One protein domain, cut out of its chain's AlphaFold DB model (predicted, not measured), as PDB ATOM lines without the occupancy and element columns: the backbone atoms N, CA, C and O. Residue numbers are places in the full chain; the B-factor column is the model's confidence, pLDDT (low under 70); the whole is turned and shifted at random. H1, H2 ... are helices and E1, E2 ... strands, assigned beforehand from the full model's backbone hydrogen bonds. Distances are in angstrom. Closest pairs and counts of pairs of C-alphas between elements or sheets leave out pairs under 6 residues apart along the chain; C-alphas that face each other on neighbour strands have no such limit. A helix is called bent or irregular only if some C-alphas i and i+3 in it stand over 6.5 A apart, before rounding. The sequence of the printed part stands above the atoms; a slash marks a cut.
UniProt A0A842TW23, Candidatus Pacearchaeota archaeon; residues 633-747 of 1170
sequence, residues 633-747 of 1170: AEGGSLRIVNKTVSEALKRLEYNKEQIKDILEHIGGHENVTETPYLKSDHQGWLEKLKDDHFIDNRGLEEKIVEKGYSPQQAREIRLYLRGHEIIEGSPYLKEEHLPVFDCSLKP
ATOM      1  N   ALA A 633     -23.394 -47.668  20.603       45.34
ATOM      2  CA  ALA A 633     -23.909 -48.741  21.465       45.34
ATOM      3  C   ALA A 633     -22.813 -49.385  22.336       45.34
ATOM      4  O   ALA A 633     -23.100 -50.028  23.346       45.34
ATOM      5  N   GLU A 634     -21.565 -49.208  21.915       44.44
ATOM      6  CA  GLU A 634     -20.342 -49.684  22.537       44.44
ATOM      7  C   GLU A 634     -19.707 -48.638  23.492       44.44
ATOM      8  O   GLU A 634     -18.761 -48.973  24.200       44.44
ATOM      9  N   GLY A 635     -20.261 -47.416  23.566       43.47
ATOM     10  CA  GLY A 635     -19.705 -46.244  24.264       43.47
ATOM     11  C   GLY A 635     -19.078 -45.228  23.297       43.47
ATOM     12  O   GLY A 635     -18.649 -45.603  22.210       43.47
ATOM     13  N   GLY A 636     -19.029 -43.944  23.669       48.50
ATOM     14  CA  GLY A 636     -18.518 -42.860  22.811       48.50
ATOM     15  C   GLY A 636     -19.631 -42.010  22.197       48.50
ATOM     16  O   GLY A 636     -20.708 -42.527  21.897       48.50
ATOM     17  N   SER A 637     -19.353 -40.725  21.954       53.28
ATOM     18  CA  SER A 637     -20.214 -39.830  21.169       53.28
ATOM     19  C   SER A 637     -19.499 -39.370  19.892       53.28
ATOM     20  O   SER A 637     -18.286 -39.177  19.889       53.28
ATOM     21  N   LEU A 638     -20.241 -39.227  18.790       63.09
ATOM     22  CA  LEU A 638     -19.732 -38.695  17.523       63.09
ATOM     23  C   LEU A 638     -20.484 -37.421  17.132       63.09
ATOM     24  O   LEU A 638     -21.694 -37.474  16.899       63.09
ATOM     25  N   ARG A 639     -19.757 -36.308  16.979       72.62
ATOM     26  CA  ARG A 639     -20.279 -35.049  16.426       72.62
ATOM     27  C   ARG A 639     -20.441 -35.137  14.904       72.62
ATOM     28  O   ARG A 639     -19.504 -35.477  14.186       72.62
ATOM     29  N   ILE A 640     -21.619 -34.782  14.398       73.69
ATOM     30  CA  ILE A 640     -21.950 -34.751  12.967       73.69
ATOM     31  C   ILE A 640     -22.544 -33.378  12.634       73.69
ATOM     32  O   ILE A 640     -23.553 -32.990  13.216       73.69
ATOM     33  N   VAL A 641     -21.947 -32.669  11.673       78.62
ATOM     34  CA  VAL A 641     -22.470 -31.406  11.118       78.62
ATOM     35  C   VAL A 641     -23.186 -31.694   9.794       78.62
ATOM     36  O   VAL A 641     -22.662 -32.433   8.955       78.62
ATOM     37  N   ASN A 642     -24.381 -31.131   9.610       86.31
ATOM     38  CA  ASN A 642     -25.175 -31.260   8.389       86.31
ATOM     39  C   ASN A 642     -24.460 -30.608   7.189       86.31
ATOM     40  O   ASN A 642     -23.957 -29.489   7.281       86.31
ATOM     41  N   LYS A 643     -24.426 -31.303   6.046       85.50
ATOM     42  CA  LYS A 643     -23.716 -30.845   4.836       85.50
ATOM     43  C   LYS A 643     -24.640 -30.144   3.846       85.50
ATOM     44  O   LYS A 643     -24.201 -29.289   3.077       85.50
ATOM     45  N   THR A 644     -25.922 -30.482   3.900       92.06
ATOM     46  CA  THR A 644     -26.985 -29.947   3.048       92.06
ATOM     47  C   THR A 644     -27.180 -28.430   3.196       92.06
ATOM     48  O   THR A 644     -27.488 -27.777   2.196       92.06
ATOM     49  N   VAL A 645     -26.914 -27.834   4.371       94.00
ATOM     50  CA  VAL A 645     -27.019 -26.370   4.591       94.00
ATOM     51  C   VAL A 645     -26.277 -25.557   3.519       94.00
ATOM     52  O   VAL A 645     -26.824 -24.599   2.974       94.00
ATOM     53  N   SER A 646     -25.056 -25.964   3.151       92.62
ATOM     54  CA  SER A 646     -24.244 -25.256   2.145       92.62
ATOM     55  C   SER A 646     -24.878 -25.249   0.749       92.62
ATOM     56  O   SER A 646     -24.604 -24.355  -0.050       92.62
ATOM     57  N   GLU A 647     -25.675 -26.261   0.408       91.88
ATOM     58  CA  GLU A 647     -26.354 -26.351  -0.890       91.88
ATOM     59  C   GLU A 647     -27.657 -25.559  -0.893       91.88
ATOM     60  O   GLU A 647     -27.883 -24.780  -1.817       91.88
ATOM     61  N   ALA A 648     -28.440 -25.667   0.184       95.06
ATOM     62  CA  ALA A 648     -29.640 -24.866   0.394       95.06
ATOM     63  C   ALA A 648     -29.340 -23.362   0.273       95.06
ATOM     64  O   ALA A 648     -30.004 -22.652  -0.474       95.06
ATOM     65  N   LEU A 649     -28.275 -22.878   0.925       96.12
ATOM     66  CA  LEU A 649     -27.876 -21.470   0.845       96.12
ATOM     67  C   LEU A 649     -27.446 -21.046  -0.575       96.12
ATOM     68  O   LEU A 649     -27.768 -19.939  -0.995       96.12
ATOM     69  N   LYS A 650     -26.785 -21.915  -1.356       93.94
ATOM     70  CA  LYS A 650     -26.477 -21.623  -2.775       93.94
ATOM     71  C   LYS A 650     -27.748 -21.521  -3.616       93.94
ATOM     72  O   LYS A 650     -27.824 -20.668  -4.493       93.94
ATOM     73  N   ARG A 651     -28.732 -22.387  -3.353       92.44
ATOM     74  CA  ARG A 651     -30.033 -22.388  -4.035       92.44
ATOM     75  C   ARG A 651     -30.873 -21.155  -3.679       92.44
ATOM     76  O   ARG A 651     -31.590 -20.662  -4.536       92.44
ATOM     77  N   LEU A 652     -30.707 -20.632  -2.464       95.38
ATOM     78  CA  LEU A 652     -31.276 -19.372  -1.965       95.38
ATOM     79  C   LEU A 652     -30.419 -18.128  -2.308       95.38
ATOM     80  O   LEU A 652     -30.549 -17.087  -1.666       95.38
ATOM     81  N   GLU A 653     -29.533 -18.246  -3.303       95.62
ATOM     82  CA  GLU A 653     -28.714 -17.170  -3.888       95.62
ATOM     83  C   GLU A 653     -27.718 -16.463  -2.941       95.62
ATOM     84  O   GLU A 653     -27.237 -15.366  -3.237       95.62
ATOM     85  N   TYR A 654     -27.323 -17.098  -1.833       96.75
ATOM     86  CA  TYR A 654     -26.241 -16.576  -0.992       96.75
ATOM     87  C   TYR A 654     -24.878 -16.683  -1.678       96.75
ATOM     88  O   TYR A 654     -24.544 -17.679  -2.327       96.75
ATOM     89  N   ASN A 655     -24.046 -15.659  -1.490       96.81
ATOM     90  CA  ASN A 655     -22.685 -15.651  -2.015       96.81
ATOM     91  C   ASN A 655     -21.731 -16.509  -1.151       96.81
ATOM     92  O   ASN A 655     -22.062 -16.931  -0.043       96.81
ATOM     93  N   LYS A 656     -20.521 -16.780  -1.659       95.69
ATOM     94  CA  LYS A 656     -19.553 -17.679  -1.002       95.69
ATOM     95  C   LYS A 656     -19.106 -17.220   0.391       95.69
ATOM     96  O   LYS A 656     -18.828 -18.077   1.223       95.69
ATOM     97  N   GLU A 657     -19.016 -15.913   0.623       94.75
ATOM     98  CA  GLU A 657     -18.594 -15.331   1.904       94.75
ATOM     99  C   GLU A 657     -19.729 -15.470   2.924       94.75
ATOM    100  O   GLU A 657     -19.543 -16.086   3.966       94.75
ATOM    101  N   GLN A 658     -20.951 -15.080   2.547       96.25
ATOM    102  CA  GLN A 658     -22.152 -15.279   3.369       96.25
ATOM    103  C   GLN A 658     -22.361 -16.754   3.748       96.25
ATOM    104  O   GLN A 658     -22.657 -17.061   4.898       96.25
ATOM    105  N   ILE A 659     -22.181 -17.681   2.796       95.19
ATOM    106  CA  ILE A 659     -22.276 -19.125   3.062       95.19
ATOM    107  C   ILE A 659     -21.216 -19.568   4.072       95.19
ATOM    108  O   ILE A 659     -21.536 -20.355   4.961       95.19
ATOM    109  N   LYS A 660     -19.969 -19.096   3.944       93.25
ATOM    110  CA  LYS A 660     -18.892 -19.422   4.887       93.25
ATOM    111  C   LYS A 660     -19.262 -18.957   6.294       93.25
ATOM    112  O   LYS A 660     -19.259 -19.777   7.204       93.25
ATOM    113  N   ASP A 661     -19.653 -17.698   6.444       92.50
ATOM    114  CA  ASP A 661     -19.915 -17.097   7.753       92.50
ATOM    115  C   ASP A 661     -21.143 -17.733   8.444       92.50
ATOM    116  O   ASP A 661     -21.140 -17.939   9.657       92.50
ATOM    117  N   ILE A 662     -22.169 -18.139   7.680       93.88
ATOM    118  CA  ILE A 662     -23.312 -18.918   8.200       93.88
ATOM    119  C   ILE A 662     -22.879 -20.333   8.628       93.88
ATOM    120  O   ILE A 662     -23.315 -20.826   9.668       93.88
ATOM    121  N   LEU A 663     -22.019 -21.008   7.857       92.44
ATOM    122  CA  LEU A 663     -21.527 -22.345   8.217       92.44
ATOM    123  C   LEU A 663     -20.598 -22.312   9.439       92.44
ATOM    124  O   LEU A 663     -20.679 -23.213  10.271       92.44
ATOM    125  N   GLU A 664     -19.766 -21.278   9.580       90.81
ATOM    126  CA  GLU A 664     -18.923 -21.062  10.762       90.81
ATOM    127  C   GLU A 664     -19.773 -20.728  12.002       90.81
ATOM    128  O   GLU A 664     -19.511 -21.276  13.073       90.81
ATOM    129  N   HIS A 665     -20.860 -19.954  11.859       90.75
ATOM    130  CA  HIS A 665     -21.839 -19.734  12.939       90.75
ATOM    131  C   HIS A 665     -22.459 -21.041  13.449       90.75
ATOM    132  O   HIS A 665     -22.592 -21.226  14.656       90.75
ATOM    133  N   ILE A 666     -22.811 -21.976  12.560       89.06
ATOM    134  CA  ILE A 666     -23.405 -23.268  12.948       89.06
ATOM    135  C   ILE A 666     -22.344 -24.223  13.510       89.06
ATOM    136  O   ILE A 666     -22.538 -24.811  14.574       89.06
ATOM    137  N   GLY A 667     -21.253 -24.428  12.766       84.62
ATOM    138  CA  GLY A 667     -20.316 -25.538  12.950       84.62
ATOM    139  C   GLY A 667     -19.015 -25.203  13.682       84.62
ATOM    140  O   GLY A 667     -18.355 -26.141  14.144       84.62
ATOM    141  N   GLY A 668     -18.678 -23.918  13.820       85.94
ATOM    142  CA  GLY A 668     -17.400 -23.421  14.333       85.94
ATOM    143  C   GLY A 668     -16.339 -23.213  13.248       85.94
ATOM    144  O   GLY A 668     -16.458 -23.715  12.130       85.94
ATOM    145  N   HIS A 669     -15.287 -22.466  13.584       83.31
ATOM    146  CA  HIS A 669     -14.200 -22.126  12.666       83.31
ATOM    147  C   HIS A 669     -13.203 -23.277  12.448       83.31
ATOM    148  O   HIS A 669     -12.828 -24.031  13.357       83.31
ATOM    149  N   GLU A 670     -12.691 -23.390  11.217       76.44
ATOM    150  CA  GLU A 670     -11.649 -24.374  10.904       76.44
ATOM    151  C   GLU A 670     -10.268 -23.989  11.461       76.44
ATOM    152  O   GLU A 670      -9.521 -24.867  11.897       76.44
ATOM    153  N   ASN A 671      -9.947 -22.696  11.532       79.50
ATOM    154  CA  ASN A 671      -8.657 -22.210  12.016       79.50
ATOM    155  C   ASN A 671      -8.677 -21.920  13.529       79.50
ATOM    156  O   ASN A 671      -9.582 -21.257  14.017       79.50
ATOM    157  N   VAL A 672      -7.655 -22.366  14.267       82.06
ATOM    158  CA  VAL A 672      -7.512 -22.106  15.712       82.06
ATOM    159  C   VAL A 672      -6.710 -20.826  15.996       82.06
ATOM    160  O   VAL A 672      -6.868 -20.250  17.071       82.06
ATOM    161  N   THR A 673      -5.896 -20.309  15.061       80.06
ATOM    162  CA  THR A 673      -5.000 -19.159  15.332       80.06
ATOM    163  C   THR A 673      -5.733 -17.861  15.666       80.06
ATOM    164  O   THR A 673      -5.182 -17.006  16.351       80.06
ATOM    165  N   GLU A 674      -6.957 -17.704  15.166       83.19
ATOM    166  CA  GLU A 674      -7.793 -16.508  15.334       83.19
ATOM    167  C   GLU A 674      -8.787 -16.634  16.505       83.19
ATOM    168  O   GLU A 674      -9.614 -15.750  16.723       83.19
ATOM    169  N   THR A 675      -8.681 -17.706  17.299       86.06
ATOM    170  CA  THR A 675      -9.550 -17.942  18.459       86.06
ATOM    171  C   THR A 675      -9.455 -16.791  19.479       86.06
ATOM    172  O   THR A 675      -8.350 -16.464  19.931       86.06
ATOM    173  N   PRO A 676     -10.590 -16.218  19.932       84.38
ATOM    174  CA  PRO A 676     -10.614 -15.181  20.959       84.38
ATOM    175  C   PRO A 676      -9.839 -15.575  22.224       84.38
ATOM    176  O   PRO A 676      -9.936 -16.698  22.711       84.38
ATOM    177  N   TYR A 677      -9.080 -14.629  22.785       88.00
ATOM    178  CA  TYR A 677      -8.292 -14.780  24.023       88.00
ATOM    179  C   TYR A 677      -7.181 -15.848  24.006       88.00
ATOM    180  O   TYR A 677      -6.500 -16.017  25.022       88.00
ATOM    181  N   LEU A 678      -6.962 -16.560  22.897       86.75
ATOM    182  CA  LEU A 678      -5.964 -17.623  22.819       86.75
ATOM    183  C   LEU A 678      -4.550 -17.086  23.091       86.75
ATOM    184  O   LEU A 678      -4.130 -16.060  22.559       86.75
ATOM    185  N   LYS A 679      -3.804 -17.800  23.941       86.56
ATOM    186  CA  LYS A 679      -2.392 -17.516  24.215       86.56
ATOM    187  C   LYS A 679      -1.550 -18.281  23.193       86.56
ATOM    188  O   LYS A 679      -1.884 -19.414  22.849       86.56
ATOM    189  N   SER A 680      -0.468 -17.685  22.702       80.94
ATOM    190  CA  SER A 680       0.335 -18.258  21.610       80.94
ATOM    191  C   SER A 680       0.976 -19.611  21.952       80.94
ATOM    192  O   SER A 680       1.143 -20.453  21.075       80.94
ATOM    193  N   ASP A 681       1.276 -19.861  23.225       86.31
ATOM    194  CA  ASP A 681       1.780 -21.135  23.751       86.31
ATOM    195  C   ASP A 681       0.687 -22.205  23.946       86.31
ATOM    196  O   ASP A 681       0.988 -23.380  24.160       86.31
ATOM    197  N   HIS A 682      -0.590 -21.827  23.847       87.25
ATOM    198  CA  HIS A 682      -1.737 -22.725  23.991       87.25
ATOM    199  C   HIS A 682      -2.286 -23.253  22.653       87.25
ATOM    200  O   HIS A 682      -3.078 -24.196  22.671       87.25
ATOM    201  N   GLN A 683      -1.858 -22.717  21.503       83.81
ATOM    202  CA  GLN A 683      -2.402 -23.070  20.181       83.81
ATOM    203  C   GLN A 683      -2.371 -24.585  19.899       83.81
ATOM    204  O   GLN A 683      -3.424 -25.195  19.734       83.81
ATOM    205  N   GLY A 684      -1.194 -25.221  19.941       82.25
ATOM    206  CA  GLY A 684      -1.043 -26.659  19.653       82.25
ATOM    207  C   GLY A 684      -1.635 -27.608  20.710       82.25
ATOM    208  O   GLY A 684      -1.634 -28.827  20.528       82.25
ATOM    209  N   TRP A 685      -2.122 -27.072  21.835       87.81
ATOM    210  CA  TRP A 685      -2.968 -27.800  22.788       87.81
ATOM    211  C   TRP A 685      -4.444 -27.701  22.384       87.81
ATOM    212  O   TRP A 685      -5.146 -28.710  22.411       87.81
ATOM    213  N   LEU A 686      -4.895 -26.518  21.958       83.81
ATOM    214  CA  LEU A 686      -6.281 -26.283  21.565       83.81
ATOM    215  C   LEU A 686      -6.632 -26.931  20.218       83.81
ATOM    216  O   LEU A 686      -7.723 -27.471  20.091       83.81
ATOM    217  N   GLU A 687      -5.696 -26.974  19.263       81.00
ATOM    218  CA  GLU A 687      -5.830 -27.746  18.013       81.00
ATOM    219  C   GLU A 687      -6.177 -29.216  18.301       81.00
ATOM    220  O   GLU A 687      -7.158 -29.738  17.779       81.00
ATOM    221  N   LYS A 688      -5.463 -29.853  19.239       78.44
ATOM    222  CA  LYS A 688      -5.731 -31.244  19.642       78.44
ATOM    223  C   LYS A 688      -7.080 -31.434  20.336       78.44
ATOM    224  O   LYS A 688      -7.673 -32.493  20.184       78.44
ATOM    225  N   LEU A 689      -7.552 -30.451  21.108       75.31
ATOM    226  CA  LEU A 689      -8.880 -30.510  21.735       75.31
ATOM    227  C   LEU A 689     -10.018 -30.250  20.746       75.31
ATOM    228  O   LEU A 689     -11.126 -30.738  20.954       75.31
ATOM    229  N   LYS A 690      -9.772 -29.455  19.702       71.75
ATOM    230  CA  LYS A 690     -10.782 -29.133  18.693       71.75
ATOM    231  C   LYS A 690     -11.175 -30.373  17.894       71.75
ATOM    232  O   LYS A 690     -12.366 -30.627  17.703       71.75
ATOM    233  N   ASP A 691     -10.169 -31.139  17.485       65.50
ATOM    234  CA  ASP A 691     -10.326 -32.349  16.679       65.50
ATOM    235  C   ASP A 691     -10.710 -33.580  17.530       65.50
ATOM    236  O   ASP A 691     -11.030 -34.640  16.995       65.50
ATOM    237  N   ASP A 692     -10.751 -33.444  18.862       66.19
ATOM    238  CA  ASP A 692     -11.266 -34.474  19.764       66.19
ATOM    239  C   ASP A 692     -12.806 -34.488  19.744       66.19
ATOM    240  O   ASP A 692     -13.501 -33.781  20.486       66.19
ATOM    241  N   HIS A 693     -13.343 -35.308  18.840       58.78
ATOM    242  CA  HIS A 693     -14.776 -35.507  18.631       58.78
ATOM    243  C   HIS A 693     -15.503 -36.204  19.794       58.78
ATOM    244  O   HIS A 693     -16.733 -36.234  19.766       58.78
ATOM    245  N   PHE A 694     -14.781 -36.738  20.788       56.12
ATOM    246  CA  PHE A 694     -15.354 -37.457  21.934       56.12
ATOM    247  C   PHE A 694     -15.622 -36.548  23.140       56.12
ATOM    248  O   PHE A 694     -16.412 -36.909  24.009       56.12
ATOM    249  N   ILE A 695     -15.005 -35.362  23.184       62.06
ATOM    250  CA  ILE A 695     -15.337 -34.326  24.167       62.06
ATOM    251  C   ILE A 695     -16.601 -33.606  23.697       62.06
ATOM    252  O   ILE A 695     -16.668 -33.138  22.558       62.06
ATOM    253  N   ASP A 696     -17.583 -33.447  24.574       65.50
ATOM    254  CA  ASP A 696     -18.749 -32.599  24.338       65.50
ATOM    255  C   ASP A 696     -18.436 -31.100  24.555       65.50
ATOM    256  O   ASP A 696     -17.283 -30.691  24.707       65.50
ATOM    257  N   ASN A 697     -19.447 -30.230  24.495       74.31
ATOM    258  CA  ASN A 697     -19.218 -28.788  24.647       74.31
ATOM    259  C   ASN A 697     -18.850 -28.405  26.084       74.31
ATOM    260  O   ASN A 697     -18.025 -27.513  26.286       74.31
ATOM    261  N   ARG A 698     -19.415 -29.107  27.069       71.44
ATOM    262  CA  ARG A 698     -19.164 -28.862  28.484       71.44
ATOM    263  C   ARG A 698     -17.768 -29.319  28.902       71.44
ATOM    264  O   ARG A 698     -17.036 -28.533  29.488       71.44
ATOM    265  N   GLY A 699     -17.362 -30.535  28.554       72.94
ATOM    266  CA  GLY A 699     -16.019 -31.060  28.792       72.94
ATOM    267  C   GLY A 699     -14.935 -30.273  28.050       72.94
ATOM    268  O   GLY A 699     -13.798 -30.201  28.518       72.94
ATOM    269  N   LEU A 700     -15.273 -29.635  26.921       79.06
ATOM    270  CA  LEU A 700     -14.388 -28.682  26.253       79.06
ATOM    271  C   LEU A 700     -14.243 -27.404  27.092       79.06
ATOM    272  O   LEU A 700     -13.118 -26.996  27.368       79.06
ATOM    273  N   GLU A 701     -15.347 -26.805  27.553       84.25
ATOM    274  CA  GLU A 701     -15.306 -25.639  28.448       84.25
ATOM    275  C   GLU A 701     -14.578 -25.943  29.772       84.25
ATOM    276  O   GLU A 701     -13.720 -25.160  30.177       84.25
ATOM    277  N   GLU A 702     -14.829 -27.095  30.403       82.56
ATOM    278  CA  GLU A 702     -14.155 -27.548  31.630       82.56
ATOM    279  C   GLU A 702     -12.634 -27.674  31.415       82.56
ATOM    280  O   GLU A 702     -11.863 -27.045  32.145       82.56
ATOM    281  N   LYS A 703     -12.176 -28.356  30.352       84.56
ATOM    282  CA  LYS A 703     -10.740 -28.448  30.013       84.56
ATOM    283  C   LYS A 703     -10.112 -27.090  29.659       84.56
ATOM    284  O   LYS A 703      -8.918 -26.892  29.894       84.56
ATOM    285  N   ILE A 704     -10.874 -26.141  29.106       88.50
ATOM    286  CA  ILE A 704     -10.392 -24.769  28.869       88.50
ATOM    287  C   ILE A 704     -10.266 -23.995  30.192       88.50
ATOM    288  O   ILE A 704      -9.262 -23.310  30.397       88.50
ATOM    289  N   VAL A 705     -11.203 -24.146  31.131       89.31
ATOM    290  CA  VAL A 705     -11.093 -23.553  32.476       89.31
ATOM    291  C   VAL A 705      -9.899 -24.135  33.245       89.31
ATOM    292  O   VAL A 705      -9.105 -23.368  33.792       89.31
ATOM    293  N   GLU A 706      -9.685 -25.455  33.209       90.19
ATOM    294  CA  GLU A 706      -8.500 -26.117  33.792       90.19
ATOM    295  C   GLU A 706      -7.174 -25.574  33.228       90.19
ATOM    296  O   GLU A 706      -6.169 -25.493  33.937       90.19
ATOM    297  N   LYS A 707      -7.168 -25.134  31.962       89.69
ATOM    298  CA  LYS A 707      -6.013 -24.508  31.302       89.69
ATOM    299  C   LYS A 707      -5.757 -23.052  31.746       89.69
ATOM    300  O   LYS A 707      -4.805 -22.418  31.282       89.69
ATOM    301  N   GLY A 708      -6.565 -22.512  32.660       88.56
ATOM    302  CA  GLY A 708      -6.381 -21.185  33.256       88.56
ATOM    303  C   GLY A 708      -7.054 -20.045  32.487       88.56
ATOM    304  O   GLY A 708      -6.522 -18.931  32.454       88.56
ATOM    305  N   TYR A 709      -8.194 -20.326  31.854       93.06
ATOM    306  CA  TYR A 709      -9.111 -19.334  31.283       93.06
ATOM    307  C   TYR A 709     -10.306 -19.103  32.215       93.06
ATOM    308  O   TYR A 709     -10.675 -19.984  32.990       93.06
ATOM    309  N   SER A 710     -10.940 -17.929  32.146       91.50
ATOM    310  CA  SER A 710     -12.203 -17.720  32.868       91.50
ATOM    311  C   SER A 710     -13.346 -18.527  32.224       91.50
ATOM    312  O   SER A 710     -13.292 -18.784  31.021       91.50
ATOM    313  N   PRO A 711     -14.422 -18.875  32.959       86.50
ATOM    314  CA  PRO A 711     -15.581 -19.559  32.374       86.50
ATOM    315  C   PRO A 711     -16.210 -18.808  31.189       86.50
ATOM    316  O   PRO A 711     -16.670 -19.423  30.234       86.50
ATOM    317  N   GLN A 712     -16.176 -17.469  31.205       88.06
ATOM    318  CA  GLN A 712     -16.629 -16.663  30.069       88.06
ATOM    319  C   GLN A 712     -15.701 -16.822  28.853       88.06
ATOM    320  O   GLN A 712     -16.182 -17.058  27.749       88.06
ATOM    321  N   GLN A 713     -14.380 -16.754  29.052       90.12
ATOM    322  CA  GLN A 713     -13.412 -16.981  27.972       90.12
ATOM    323  C   GLN A 713     -13.524 -18.399  27.410       90.12
ATOM    324  O   GLN A 713     -13.477 -18.567  26.198       90.12
ATOM    325  N   ALA A 714     -13.721 -19.407  28.265       88.69
ATOM    326  CA  ALA A 714     -13.934 -20.789  27.850       88.69
ATOM    327  C   ALA A 714     -15.162 -20.931  26.938       88.69
ATOM    328  O   ALA A 714     -15.063 -21.544  25.875       88.69
ATOM    329  N   ARG A 715     -16.280 -20.290  27.297       86.06
ATOM    330  CA  ARG A 715     -17.497 -20.258  26.478       86.06
ATOM    331  C   ARG A 715     -17.291 -19.557  25.134       86.06
ATOM    332  O   ARG A 715     -17.747 -20.064  24.114       86.06
ATOM    333  N   GLU A 716     -16.611 -18.412  25.113       87.81
ATOM    334  CA  GLU A 716     -16.348 -17.660  23.874       87.81
ATOM    335  C   GLU A 716     -15.361 -18.404  22.950       87.81
ATOM    336  O   GLU A 716     -15.586 -18.479  21.742       87.81
ATOM    337  N   ILE A 717     -14.344 -19.067  23.516       88.25
ATOM    338  CA  ILE A 717     -13.459 -20.002  22.801       88.25
ATOM    339  C   ILE A 717     -14.263 -21.180  22.228       88.25
ATOM    340  O   ILE A 717     -14.117 -21.509  21.052       88.25
ATOM    341  N   ARG A 718     -15.143 -21.809  23.020       88.75
ATOM    342  CA  ARG A 718     -15.973 -22.935  22.560       88.75
ATOM    343  C   ARG A 718     -16.913 -22.523  21.431       88.75
ATOM    344  O   ARG A 718     -17.013 -23.262  20.453       88.75
ATOM    345  N   LEU A 719     -17.580 -21.373  21.539       85.69
ATOM    346  CA  LEU A 719     -18.452 -20.846  20.481       85.69
ATOM    347  C   LEU A 719     -17.672 -20.591  19.188       85.69
ATOM    348  O   LEU A 719     -18.141 -20.968  18.120       85.69
ATOM    349  N   TYR A 720     -16.456 -20.050  19.271       85.75
ATOM    350  CA  TYR A 720     -15.597 -19.886  18.098       85.75
ATOM    351  C   TYR A 720     -15.211 -21.237  17.460       85.75
ATOM    352  O   TYR A 720     -15.283 -21.400  16.244       85.75
ATOM    353  N   LEU A 721     -14.848 -22.242  18.264       83.31
ATOM    354  CA  LEU A 721     -14.379 -23.545  17.767       83.31
ATOM    355  C   LEU A 721     -15.485 -24.493  17.284       83.31
ATOM    356  O   LEU A 721     -15.217 -25.346  16.439       83.31
ATOM    357  N   ARG A 722     -16.694 -24.406  17.851       80.12
ATOM    358  CA  ARG A 722     -17.796 -25.361  17.608       80.12
ATOM    359  C   ARG A 722     -19.111 -24.722  17.167       80.12
ATOM    360  O   ARG A 722     -20.057 -25.453  16.874       80.12
ATOM    361  N   GLY A 723     -19.158 -23.398  17.074       84.69
ATOM    362  CA  GLY A 723     -20.332 -22.648  16.655       84.69
ATOM    363  C   GLY A 723     -21.421 -22.582  17.723       84.69
ATOM    364  O   GLY A 723     -21.277 -23.034  18.863       84.69
ATOM    365  N   HIS A 724     -22.543 -22.005  17.314       84.75
ATOM    366  CA  HIS A 724     -23.789 -21.910  18.065       84.75
ATOM    367  C   HIS A 724     -24.683 -23.151  17.897       84.75
ATOM    368  O   HIS A 724     -25.693 -23.255  18.592       84.75
ATOM    369  N   GLU A 725     -24.332 -24.078  16.992       86.31
ATOM    370  CA  GLU A 725     -25.049 -25.331  16.672       86.31
ATOM    371  C   GLU A 725     -26.459 -25.149  16.066       86.31
ATOM    372  O   GLU A 725     -27.117 -26.123  15.689       86.31
ATOM    373  N   ILE A 726     -26.901 -23.898  15.911       89.06
ATOM    374  CA  ILE A 726     -28.218 -23.482  15.419       89.06
ATOM    375  C   ILE A 726     -28.085 -22.521  14.236       89.06
ATOM    376  O   ILE A 726     -27.078 -21.834  14.084       89.06
ATOM    377  N   ILE A 727     -29.140 -22.434  13.426       90.56
ATOM    378  CA  ILE A 727     -29.245 -21.473  12.319       90.56
ATOM    379  C   ILE A 727     -29.673 -20.069  12.792       90.56
ATOM    380  O   ILE A 727     -29.402 -19.066  12.131       90.56
ATOM    381  N   GLU A 728     -30.346 -19.974  13.939       90.50
ATOM    382  CA  GLU A 728     -30.848 -18.710  14.479       90.50
ATOM    383  C   GLU A 728     -29.683 -17.776  14.839       90.50
ATOM    384  O   GLU A 728     -28.667 -18.200  15.391       90.50
ATOM    385  N   GLY A 729     -29.820 -16.493  14.496       89.00
ATOM    386  CA  GLY A 729     -28.766 -15.497  14.692       89.00
ATOM    387  C   GLY A 729     -27.608 -15.550  13.688       89.00
ATOM    388  O   GLY A 729     -26.703 -14.730  13.817       89.00
ATOM    389  N   SER A 730     -27.628 -16.454  12.695       91.25
ATOM    390  CA  SER A 730     -26.590 -16.493  11.653       91.25
ATOM    391  C   SER A 730     -26.475 -15.147  10.924       91.25
ATOM    392  O   SER A 730     -27.505 -14.553  10.581       91.25
ATOM    393  N   PRO A 731     -25.258 -14.669  10.618       89.62
ATOM    394  CA  PRO A 731     -25.074 -13.419   9.890       89.62
ATOM    395  C   PRO A 731     -25.638 -13.528   8.464       89.62
ATOM    396  O   PRO A 731     -25.627 -14.594   7.855       89.62
ATOM    397  N   TYR A 732     -26.135 -12.412   7.919       93.69
ATOM    398  CA  TYR A 732     -26.706 -12.272   6.562       93.69
ATOM    399  C   TYR A 732     -27.960 -13.100   6.230       93.69
ATOM    400  O   TYR A 732     -28.630 -12.802   5.237       93.69
ATOM    401  N   LEU A 733     -28.296 -14.122   7.016       94.62
ATOM    402  CA  LEU A 733     -29.455 -14.968   6.773       94.62
ATOM    403  C   LEU A 733     -30.752 -14.158   6.911       94.62
ATOM    404  O   LEU A 733     -30.949 -13.421   7.875       94.62
ATOM    405  N   LYS A 734     -31.647 -14.294   5.931       95.50
ATOM    406  CA  LYS A 734     -32.949 -13.626   5.938       95.50
ATOM    407  C   LYS A 734     -33.936 -14.443   6.767       95.50
ATOM    408  O   LYS A 734     -33.949 -15.669   6.669       95.50
ATOM    409  N   GLU A 735     -34.831 -13.776   7.491       93.25
ATOM    410  CA  GLU A 735     -35.855 -14.457   8.298       93.25
ATOM    411  C   GLU A 735     -36.769 -15.365   7.457       93.25
ATOM    412  O   GLU A 735     -37.108 -16.464   7.891       93.25
ATOM    413  N   GLU A 736     -37.089 -14.955   6.224       95.19
ATOM    414  CA  GLU A 736     -37.895 -15.725   5.257       95.19
ATOM    415  C   GLU A 736     -37.271 -17.081   4.873       95.19
ATOM    416  O   GLU A 736     -37.986 -18.000   4.479       95.19
ATOM    417  N   HIS A 737     -35.953 -17.236   5.037       96.81
ATOM    418  CA  HIS A 737     -35.217 -18.463   4.728       96.81
ATOM    419  C   HIS A 737     -35.030 -19.392   5.938       96.81
ATOM    420  O   HIS A 737     -34.702 -20.563   5.750       96.81
ATOM    421  N   LEU A 738     -35.260 -18.923   7.173       95.12
ATOM    422  CA  LEU A 738     -35.132 -19.754   8.381       95.12
ATOM    423  C   LEU A 738     -35.935 -21.075   8.319       95.12
ATOM    424  O   LEU A 738     -35.363 -22.099   8.691       95.12
ATOM    425  N   PRO A 739     -37.190 -21.122   7.806       96.31
ATOM    426  CA  PRO A 739     -37.980 -22.357   7.783       96.31
ATOM    427  C   PRO A 739     -37.389 -23.502   6.943       96.31
ATOM    428  O   PRO A 739     -37.774 -24.656   7.127       96.31
ATOM    429  N   VAL A 740     -36.446 -23.214   6.037       97.06
ATOM    430  CA  VAL A 740     -35.708 -24.226   5.252       97.06
ATOM    431  C   VAL A 740     -34.827 -25.105   6.151       97.06
ATOM    432  O   VAL A 740     -34.572 -26.267   5.839       97.06
ATOM    433  N   PHE A 741     -34.392 -24.559   7.288       95.56
ATOM    434  CA  PHE A 741     -33.428 -25.166   8.206       95.56
ATOM    435  C   PHE A 741     -34.056 -25.648   9.524       95.56
ATOM    436  O   PHE A 741     -33.338 -26.132  10.402       95.56
ATOM    437  N   ASP A 742     -35.380 -25.531   9.669       94.62
ATOM    438  CA  ASP A 742     -36.099 -26.010  10.850       94.62
ATOM    439  C   ASP A 742     -35.908 -27.527  11.010       94.62
ATOM    440  O   ASP A 742     -36.052 -28.303  10.064       94.62
ATOM    441  N   CYS A 743     -35.569 -27.951  12.227       92.50
ATOM    442  CA  CYS A 743     -35.241 -29.339  12.555       92.50
ATOM    443  C   CYS A 743     -36.388 -30.049  13.295       92.50
ATOM    444  O   CYS A 743     -37.351 -29.422  13.732       92.50
ATOM    445  N   SER A 744     -36.311 -31.375  13.425       90.12
ATOM    446  CA  SER A 744     -37.370 -32.216  14.005       90.12
ATOM    447  C   SER A 744     -37.446 -32.176  15.532       90.12
ATOM    448  O   SER A 744     -38.461 -32.578  16.098       90.12
ATOM    449  N   LEU A 745     -36.386 -31.715  16.196       84.81
ATOM    450  CA  LEU A 745     -36.333 -31.455  17.629       84.81
ATOM    451  C   LEU A 745     -35.794 -30.045  17.868       84.81
ATOM    452  O   LEU A 745     -35.041 -29.498  17.059       84.81
ATOM    453  N   LYS A 746     -36.192 -29.453  18.995       82.38
ATOM    454  CA  LYS A 746     -35.741 -28.124  19.400       82.38
ATOM    455  C   LYS A 746     -34.271 -28.191  19.850       82.38
ATOM    456  O   LYS A 746     -33.974 -28.968  20.757       82.38
ATOM    457  N   PRO A 747     -33.351 -27.399  19.276       78.38
ATOM    458  CA  PRO A 747     -31.969 -27.346  19.741       78.38
ATOM    459  C   PRO A 747     -31.844 -26.522  21.034       78.38
ATOM    460  O   PRO A 747     -32.583 -25.559  21.236       78.38
TER     461      PRO A 747
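This is residues 633 to 747 of the 1170 residues of a protein of Candidatus Pacearchaeota archaeon (UniProt A0A842TW23). Two small helical lobes stand end to end: H1 and H2 fold into a helical hairpin with H6 near H1, while H4 packs on H5 at a slant with H3 near both. The last residues of H2 and of H5 come together between the lobes, two long links run from one lobe to the other, and the first printed residues, 633 to 635, stick out as a tail ahead of the single strand E1. The printed part has 115 residues with six named helices and one named strand, in the order E1, H1, H2, H3, H4, H5, H6, and its class is mostly helix; E1 pairs with no named strand. It is only just compact, close to loose, with a radius of gyration of the C-alphas of 15.6 A and spans of 43 by 37 by 21 A.

Look first at H2, residues 656 to 667, which shares the greatest helix length, 12 residues, with H5, residues 711 to 722. These two only just touch, only at their ends, with 3 pairs of C-alphas within 8 A; the closest C-alphas, of Gly 667 and Arg 722, are 5.3 A apart. They run opposite ways at a steep tilt of 53 degrees. With residues 659 to 663 alone, H2 touches H1, residues 645 to 651, and the closest C-alphas, of Leu 649 and Ile 659, are 6.5 A apart. H1 and H2 run opposite ways at a shallow tilt of 26 degrees and form a hairpin. H6, residues 735 to 741, is close to H1 but not clearly touching; the closest C-alphas, of Val 645 and Phe 741, are 7.5 A apart. Now go to H5 again: it touches H4, residues 697 to 706, at a steep tilt of 48 degrees, opposite ways, with the closest C-alphas, of Glu 701 and Ala 714, 5.1 A apart. H3, residues 683 to 690, is close to H4 but not clearly touching; the closest C-alphas, of Leu 689 and Leu 700, are 7.4 A apart. H3 is also close to H5 but not clearly touching, with the closest C-alphas, of Lys 690 and Leu 721, 6.7 A apart. Among the pairs that are apart are H1 and H4, H2 and H6, and H3 and H6. In the backbones of H2, H4 and H5 every O i to N i+4 pair is within hydrogen-bond range; H1 has 2 of 3, H3 has 3 of 4, and H6 has 0 of 3, with 3 of its 4 O i to N i+3 pairs within range.

Find C-alpha 656 at (-19.553, -17.679, -1.002); from there H2 runs 16.0 A to C-alpha 667 at (-20.316, -25.538, 12.950). H5 also measures 16.0 A, H4 14.3 A, H3 10.4 A and H1 10.0 A. E1, residues 637 to 641, begins at C-alpha 637, (-20.214, -39.830, 21.169), and runs 13.3 A. H6 measures 11.0 A, ends at C-alpha 741, (-33.428, -25.166, 8.206), and is irregular: C-alphas 736 and 739 are 7.1 A apart.

The two C-alphas farthest apart are those of Arg 651 and Gly 708, at 44.2 A. The printed part has no cut. Look for the long links at residues 668 to 682, between H2 and H3, and at residues 723 to 734, between H5 and H6. In the B-factor column the mean pLDDT of the printed part is 84.4, and the model's confidence is under 70 at residues 633 to 638 and 691 to 696.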